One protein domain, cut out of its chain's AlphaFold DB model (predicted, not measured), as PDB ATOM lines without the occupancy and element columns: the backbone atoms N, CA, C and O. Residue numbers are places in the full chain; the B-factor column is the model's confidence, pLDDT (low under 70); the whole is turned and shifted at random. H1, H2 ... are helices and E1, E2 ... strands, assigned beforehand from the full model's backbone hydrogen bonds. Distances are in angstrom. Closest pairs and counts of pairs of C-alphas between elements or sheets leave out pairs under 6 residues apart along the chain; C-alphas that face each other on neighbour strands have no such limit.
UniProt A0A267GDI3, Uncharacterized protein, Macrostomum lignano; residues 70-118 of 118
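AT A GLANCE: This is residues 70 to 118 of the 118 residues of an uncharacterized protein of Macrostomum lignano (UniProt A0A267GDI3). This is a rod with two small strand pieces one after the other along its length: at one end a three-stranded sheet, made of the hairpin E4 and E5 with E1 along the later part of E5, and at the other end the small hairpin E2 and E3 with H1 next to E2. E1 runs on into E2, from the one piece to the other, and E5 bends near the far end of its sheet. The printed part has 49 residues, with five named strands and then one named helix in the order E1, E2, E3, E4, E5, H1; the class is mixed, helices and strands. The sheet E1, E5, E4 is mixed, and the sheet E2, E3 is antiparallel. The whole is loose, with a radius of gyration of the C-alphas of 13.0 A and spans of 40 by 19 by 17 A.

IN THESE COORDINATES: E1 is residues 71 to 73, 6.3 A from first to last C-alpha, and begins with C-alpha 71 at (-39.160, 48.894, -24.465). E2 is residues 75 to 77, 6.7 A, and E3 is residues 80 to 82, 6.4 A. E4 is residues 88 to 92, 13.5 A. E5, the longest strand, is residues 95 to 103, 18.7 A, with C-alpha 95 at (-23.769, 52.386, -28.361). H1 is residues 108 to 116, 12.4 A, and ends with C-alpha 116 at (-46.065, 30.594, -3.688).

HOW THE PARTS SIT: In the larger sheet E5 is the inner strand, and E1 and E4 are edge strands. E1 and E5 are parallel at 42 degrees, with N 73 and O 102 within hydrogen-bond range at 2.8 A. E4 and E5 form an antiparallel hairpin at 142 degrees; N 88 and O 103 are 2.7 A apart, and N 95 and O 92 are 3.1 A apart. E5 bends by 67 degrees at residue 98. E1 runs on into E2 across a break of 1 residue, at 40 degrees. E2 and E3 form an antiparallel hairpin at 150 degrees, with N 82 and O 75 at 2.8 A. H1 comes nearest to E2 at the C-alphas of Ala 114 and Ile 77, 5.6 A apart. H1 is not on the sheet E1, E5, E4. E3 and H1 are apart, as are E3 and E4. In H1 every O i to N i+4 pair is within hydrogen-bond range.

THE WHOLE: The two C-alphas farthest apart in the domain are those of Asp 95 and Asp 116, at 39.8 A. The printed part has no cut, and its five links between elements are tight. It ends at Cys 118, the chain's last residue and the one printed residue with a pLDDT under 70; the mean pLDDT of the printed part is 92.5.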
ATOM      1  N   THR A  70     -37.332  52.661 -26.690       91.00
ATOM      2  CA  THR A  70     -37.067  51.977 -25.416       91.00
ATOM      3  C   THR A  70     -38.279  51.158 -24.974       91.00
ATOM      4  O   THR A  70     -39.338  51.717 -24.700       91.00
ATOM      5  N   ILE A  71     -38.102  49.843 -24.847       92.75
ATOM      6  CA  ILE A  71     -39.160  48.894 -24.465       92.75
ATOM      7  C   ILE A  71     -39.234  48.761 -22.937       92.75
ATOM      8  O   ILE A  71     -38.209  48.574 -22.289       92.75
ATOM      9  N   LYS A  72     -40.432  48.799 -22.341       93.12
ATOM     10  CA  LYS A  72     -40.611  48.517 -20.906       93.12
ATOM     11  C   LYS A  72     -40.846  47.018 -20.689       93.12
ATOM     12  O   LYS A  72     -41.857  46.491 -21.135       93.12
ATOM     13  N   ILE A  73     -39.924  46.343 -20.007       95.12
ATOM     14  CA  ILE A  73     -39.978  44.908 -19.695       95.12
ATOM     15  C   ILE A  73     -40.677  44.714 -18.335       95.12
ATOM     16  O   ILE A  73     -40.196  45.260 -17.336       95.12
ATOM     17  N   PRO A  74     -41.795  43.967 -18.276       94.94
ATOM     18  CA  PRO A  74     -42.482  43.649 -17.026       94.94
ATOM     19  C   PRO A  74     -41.782  42.542 -16.231       94.94
ATOM     20  O   PRO A  74     -41.030  41.727 -16.766       94.94
ATOM     21  N   ILE A  75     -42.104  42.476 -14.942       94.88
ATOM     22  CA  ILE A  75     -41.943  41.271 -14.130       94.88
ATOM     23  C   ILE A  75     -43.157  40.380 -14.409       94.88
ATOM     24  O   ILE A  75     -44.289  40.826 -14.219       94.88
ATOM     25  N   CYS A  76     -42.937  39.136 -14.835       94.69
ATOM     26  CA  CYS A  76     -44.019  38.190 -15.120       94.69
ATOM     27  C   CYS A  76     -44.154  37.159 -13.992       94.69
ATOM     28  O   CYS A  76     -43.192  36.451 -13.694       94.69
ATOM     29  N   ILE A  77     -45.341  37.065 -13.384       94.38
ATOM     30  CA  ILE A  77     -45.699  36.034 -12.395       94.38
ATOM     31  C   ILE A  77     -46.948  35.311 -12.906       94.38
ATOM     32  O   ILE A  77     -48.039  35.886 -12.923       94.38
ATOM     33  N   GLY A  78     -46.790  34.065 -13.365       90.12
ATOM     34  CA  GLY A  78     -47.832  33.370 -14.128       90.12
ATOM     35  C   GLY A  78     -48.208  34.161 -15.387       90.12
ATOM     36  O   GLY A  78     -47.330  34.602 -16.126       90.12
ATOM     37  N   ASP A  79     -49.504  34.406 -15.581       92.69
ATOM     38  CA  ASP A  79     -50.040  35.196 -16.704       92.69
ATOM     39  C   ASP A  79     -50.108  36.711 -16.419       92.69
ATOM     40  O   ASP A  79     -50.686  37.476 -17.193       92.69
ATOM     41  N   ARG A  80     -49.575  37.169 -15.277       92.75
ATOM     42  CA  ARG A  80     -49.640  38.577 -14.863       92.75
ATOM     43  C   ARG A  80     -48.346  39.311 -15.181       92.75
ATOM     44  O   ARG A  80     -47.274  38.912 -14.731       92.75
ATOM     45  N   GLU A  81     -48.482  40.449 -15.854       95.12
ATOM     46  CA  GLU A  81     -47.408  41.417 -16.077       95.12
ATOM     47  C   GLU A  81     -47.464  42.527 -15.019       95.12
ATOM     48  O   GLU A  81     -48.498  43.166 -14.810       95.12
ATOM     49  N   ILE A  82     -46.348  42.753 -14.328       93.75
ATOM     50  CA  ILE A  82     -46.223  43.734 -13.251       93.75
ATOM     51  C   ILE A  82     -45.134  44.737 -13.618       93.75
ATOM     52  O   ILE A  82     -44.009  44.372 -13.960       93.75
ATOM     53  N   HIS A  83     -45.461  46.019 -13.494       92.88
ATOM     54  CA  HIS A  83     -44.521  47.121 -13.650       92.88
ATOM     55  C   HIS A  83     -44.410  47.894 -12.342       92.88
ATOM     56  O   HIS A  83     -45.415  48.139 -11.679       92.88
ATOM     57  N   LEU A  84     -43.195  48.310 -12.001       92.25
ATOM     58  CA  LEU A  84     -42.910  49.139 -10.837       92.25
ATOM     59  C   LEU A  84     -42.338  50.494 -11.296       92.25
ATOM     60  O   LEU A  84     -42.198  50.772 -12.491       92.25
ATOM     61  N   ASP A  85     -42.020  51.342 -10.318       83.81
ATOM     62  CA  ASP A  85     -41.435  52.674 -10.534       83.81
ATOM     63  C   ASP A  85     -39.897  52.677 -10.385       83.81
ATOM     64  O   ASP A  85     -39.246  53.721 -10.437       83.81
ATOM     65  N   GLY A  86     -39.287  51.499 -10.209       77.06
ATOM     66  CA  GLY A  86     -37.859  51.294  -9.942       77.06
ATOM     67  C   GLY A  86     -36.990  51.137 -11.192       77.06
ATOM     68  O   GLY A  86     -35.994  50.407 -11.141       77.06
ATOM     69  N   ALA A  87     -37.355  51.803 -12.292       81.69
ATOM     70  CA  ALA A  87     -36.872  51.485 -13.630       81.69
ATOM     71  C   ALA A  87     -35.340  51.581 -13.766       81.69
ATOM     72  O   ALA A  87     -34.724  52.651 -13.713       81.69
ATOM     73  N   LYS A  88     -34.714  50.431 -14.002       92.31
ATOM     74  CA  LYS A  88     -33.340  50.280 -14.486       92.31
ATOM     75  C   LYS A  88     -33.329  50.301 -16.008       92.31
ATOM     76  O   LYS A  88     -34.355  50.103 -16.647       92.31
ATOM     77  N   ARG A  89     -32.160  50.566 -16.593       95.19
ATOM     78  CA  ARG A  89     -31.979  50.676 -18.046       95.19
ATOM     79  C   ARG A  89     -31.016  49.614 -18.552       95.19
ATOM     80  O   ARG A  89     -29.913  49.489 -18.029       95.19
ATOM     81  N   GLN A  90     -31.413  48.924 -19.611       94.94
ATOM     82  CA  GLN A  90     -30.542  48.100 -20.434       94.94
ATOM     83  C   GLN A  90     -30.090  48.923 -21.642       94.94
ATOM     84  O   GLN A  90     -30.907  49.370 -22.449       94.94
ATOM     85  N   VAL A  91     -28.782  49.137 -21.760       95.12
ATOM     86  CA  VAL A  91     -28.172  49.898 -22.860       95.12
ATOM     87  C   VAL A  91     -27.603  48.968 -23.925       95.12
ATOM     88  O   VAL A  91     -27.287  47.812 -23.641       95.12
ATOM     89  N   ALA A  92     -27.454  49.463 -25.154       93.19
ATOM     90  CA  ALA A  92     -26.755  48.729 -26.203       93.19
ATOM     91  C   ALA A  92     -25.235  48.779 -25.949       93.19
ATOM     92  O   ALA A  92     -24.679  49.874 -25.904       93.19
ATOM     93  N   PRO A  93     -24.517  47.646 -25.825       95.44
ATOM     94  CA  PRO A  93     -23.081  47.674 -25.525       95.44
ATOM     95  C   PRO A  93     -22.232  48.408 -26.575       95.44
ATOM     96  O   PRO A  93     -21.239  49.038 -26.232       95.44
ATOM     97  N   PHE A  94     -22.640  48.356 -27.847       93.56
ATOM     98  CA  PHE A  94     -21.957  49.031 -28.957       93.56
ATOM     99  C   PHE A  94     -22.309  50.521 -29.101       93.56
ATOM    100  O   PHE A  94     -21.623  51.245 -29.814       93.56
ATOM    101  N   ASP A  95     -23.372  50.980 -28.438       92.06
ATOM    102  CA  ASP A  95     -23.769  52.386 -28.361       92.06
ATOM    103  C   ASP A  95     -24.455  52.621 -27.015       92.06
ATOM    104  O   ASP A  95     -25.680  52.565 -26.878       92.06
ATOM    105  N   HIS A  96     -23.644  52.863 -25.988       92.94
ATOM    106  CA  HIS A  96     -24.111  52.949 -24.607       92.94
ATOM    107  C   HIS A  96     -25.029  54.157 -24.339       92.94
ATOM    108  O   HIS A  96     -25.589  54.270 -23.248       92.94
ATOM    109  N   LYS A  97     -25.169  55.093 -25.290       91.81
ATOM    110  CA  LYS A  97     -26.139  56.193 -25.192       91.81
ATOM    111  C   LYS A  97     -27.552  55.712 -25.515       91.81
ATOM    112  O   LYS A  97     -28.521  56.278 -25.007       91.81
ATOM    113  N   ARG A  98     -27.677  54.657 -26.322       91.50
ATOM    114  CA  ARG A  98     -28.953  54.071 -26.717       91.50
ATOM    115  C   ARG A  98     -29.474  53.135 -25.630       91.50
ATOM    116  O   ARG A  98     -28.862  52.115 -25.312       91.50
ATOM    117  N   THR A  99     -30.639  53.473 -25.079       93.56
ATOM    118  CA  THR A  99     -31.365  52.612 -24.135       93.56
ATOM    119  C   THR A  99     -32.313  51.700 -24.908       93.56
ATOM    120  O   THR A  99     -33.206  52.185 -25.597       93.56
ATOM    121  N   LEU A 100     -32.110  50.390 -24.787       93.62
ATOM    122  CA  LEU A 100     -32.923  49.366 -25.444       93.62
ATOM    123  C   LEU A 100     -34.196  49.077 -24.663       93.62
ATOM    124  O   LEU A 100     -35.279  49.006 -25.232       93.62
ATOM    125  N   ALA A 101     -34.052  48.919 -23.351       94.25
ATOM    126  CA  ALA A 101     -35.159  48.551 -22.498       94.25
ATOM    127  C   ALA A 101     -35.058  49.173 -21.109       94.25
ATOM    128  O   ALA A 101     -33.967  49.504 -20.632       94.25
ATOM    129  N   THR A 102     -36.205  49.305 -20.457       95.12
ATOM    130  CA  THR A 102     -36.331  49.584 -19.031       95.12
ATOM    131  C   THR A 102     -36.952  48.391 -18.327       95.12
ATOM    132  O   THR A 102     -37.844  47.753 -18.870       95.12
ATOM    133  N   PHE A 103     -36.477  48.067 -17.131       96.12
ATOM    134  CA  PHE A 103     -36.992  46.946 -16.343       96.12
ATOM    135  C   PHE A 103     -36.917  47.264 -14.853       96.12
ATOM    136  O   PHE A 103     -36.132  48.117 -14.438       96.12
ATOM    137  N   ASP A 104     -37.699  46.555 -14.051       95.50
ATOM    138  CA  ASP A 104     -37.776  46.763 -12.609       95.50
ATOM    139  C   ASP A 104     -37.174  45.583 -11.839       95.50
ATOM    140  O   ASP A 104     -37.249  44.434 -12.273       95.50
ATOM    141  N   TYR A 105     -36.590  45.855 -10.669       94.69
ATOM    142  CA  TYR A 105     -36.221  44.792  -9.735       94.69
ATOM    143  C   TYR A 105     -37.407  44.424  -8.849       94.69
ATOM    144  O   TYR A 105     -38.017  45.293  -8.224       94.69
ATOM    145  N   ALA A 106     -37.695  43.125  -8.770       94.00
ATOM    146  CA  ALA A 106     -38.751  42.602  -7.920       94.00
ATOM    147  C   ALA A 106     -38.399  42.803  -6.431       94.00
ATOM    148  O   ALA A 106     -37.322  42.379  -5.999       94.00
ATOM    149  N   PRO A 107     -39.273  43.429  -5.619       94.69
ATOM    150  CA  PRO A 107     -39.101  43.470  -4.176       94.69
ATOM    151  C   PRO A 107     -39.314  42.072  -3.572       94.69
ATOM    152  O   PRO A 107     -39.985  41.237  -4.186       94.69
ATOM    153  N   PRO A 108     -38.836  41.824  -2.338       96.19
ATOM    154  CA  PRO A 108     -38.970  40.522  -1.679       96.19
ATOM    155  C   PRO A 108     -40.403  39.969  -1.653       96.19
ATOM    156  O   PRO A 108     -40.591  38.766  -1.785       96.19
ATOM    157  N   ALA A 109     -41.411  40.840  -1.548       95.00
ATOM    158  CA  ALA A 109     -42.818  40.441  -1.571       95.00
ATOM    159  C   ALA A 109     -43.245  39.808  -2.908       95.00
ATOM    160  O   ALA A 109     -43.883  38.762  -2.894       95.00
ATOM    161  N   LEU A 110     -42.853  40.393  -4.051       94.94
ATOM    162  CA  LEU A 110     -43.163  39.821  -5.370       94.94
ATOM    163  C   LEU A 110     -42.383  38.530  -5.627       94.94
ATOM    164  O   LEU A 110     -42.872  37.638  -6.309       94.94
ATOM    165  N   ILE A 111     -41.173  38.416  -5.074       96.00
ATOM    166  CA  ILE A 111     -40.395  37.175  -5.154       96.00
ATOM    167  C   ILE A 111     -41.114  36.061  -4.387       96.00
ATOM    168  O   ILE A 111     -41.252  34.960  -4.913       96.00
ATOM    169  N   GLN A 112     -41.607  36.346  -3.178       97.00
ATOM    170  CA  GLN A 112     -42.378  35.374  -2.403       97.00
ATOM    171  C   GLN A 112     -43.688  35.004  -3.107       97.00
ATOM    172  O   GLN A 112     -44.000  33.826  -3.219       97.00
ATOM    173  N   GLU A 113     -44.403  35.989  -3.659       95.06
ATOM    174  CA  GLU A 113     -45.603  35.744  -4.467       95.06
ATOM    175  C   GLU A 113     -45.307  34.814  -5.651       95.06
ATOM    176  O   GLU A 113     -46.085  33.901  -5.916       95.06
ATOM    177  N   ALA A 114     -44.181  35.004  -6.345       95.88
ATOM    178  CA  ALA A 114     -43.785  34.123  -7.436       95.88
ATOM    179  C   ALA A 114     -43.500  32.692  -6.958       95.88
ATOM    180  O   ALA A 114     -43.896  31.753  -7.637       95.88
ATOM    181  N   ILE A 115     -42.857  32.519  -5.799       96.06
ATOM    182  CA  ILE A 115     -42.585  31.200  -5.204       96.06
ATOM    183  C   ILE A 115     -43.888  30.481  -4.833       96.06
ATOM    184  O   ILE A 115     -44.036  29.302  -5.139       96.06
ATOM    185  N   ASP A 116     -44.823  31.186  -4.197       95.25
ATOM    186  CA  ASP A 116     -46.065  30.594  -3.688       95.25
ATOM    187  C   ASP A 116     -47.040  30.201  -4.814       95.25
ATOM    188  O   ASP A 116     -47.925  29.373  -4.601       95.25
ATOM    189  N   ASN A 117     -46.879  30.790  -6.006       85.75
ATOM    190  CA  ASN A 117     -47.733  30.572  -7.177       85.75
ATOM    191  C   ASN A 117     -47.030  29.833  -8.339       85.75
ATOM    192  O   ASN A 117     -47.541  29.868  -9.461       85.75
ATOM    193  N   CYS A 118     -45.872  29.204  -8.096       60.56
ATOM    194  CA  CYS A 118     -45.243  28.270  -9.043       60.56
ATOM    195  C   CYS A 118     -45.960  26.911  -9.102       60.56
ATOM    196  O   CYS A 118     -46.462  26.442  -8.056       60.56
TER     197      CYS A 118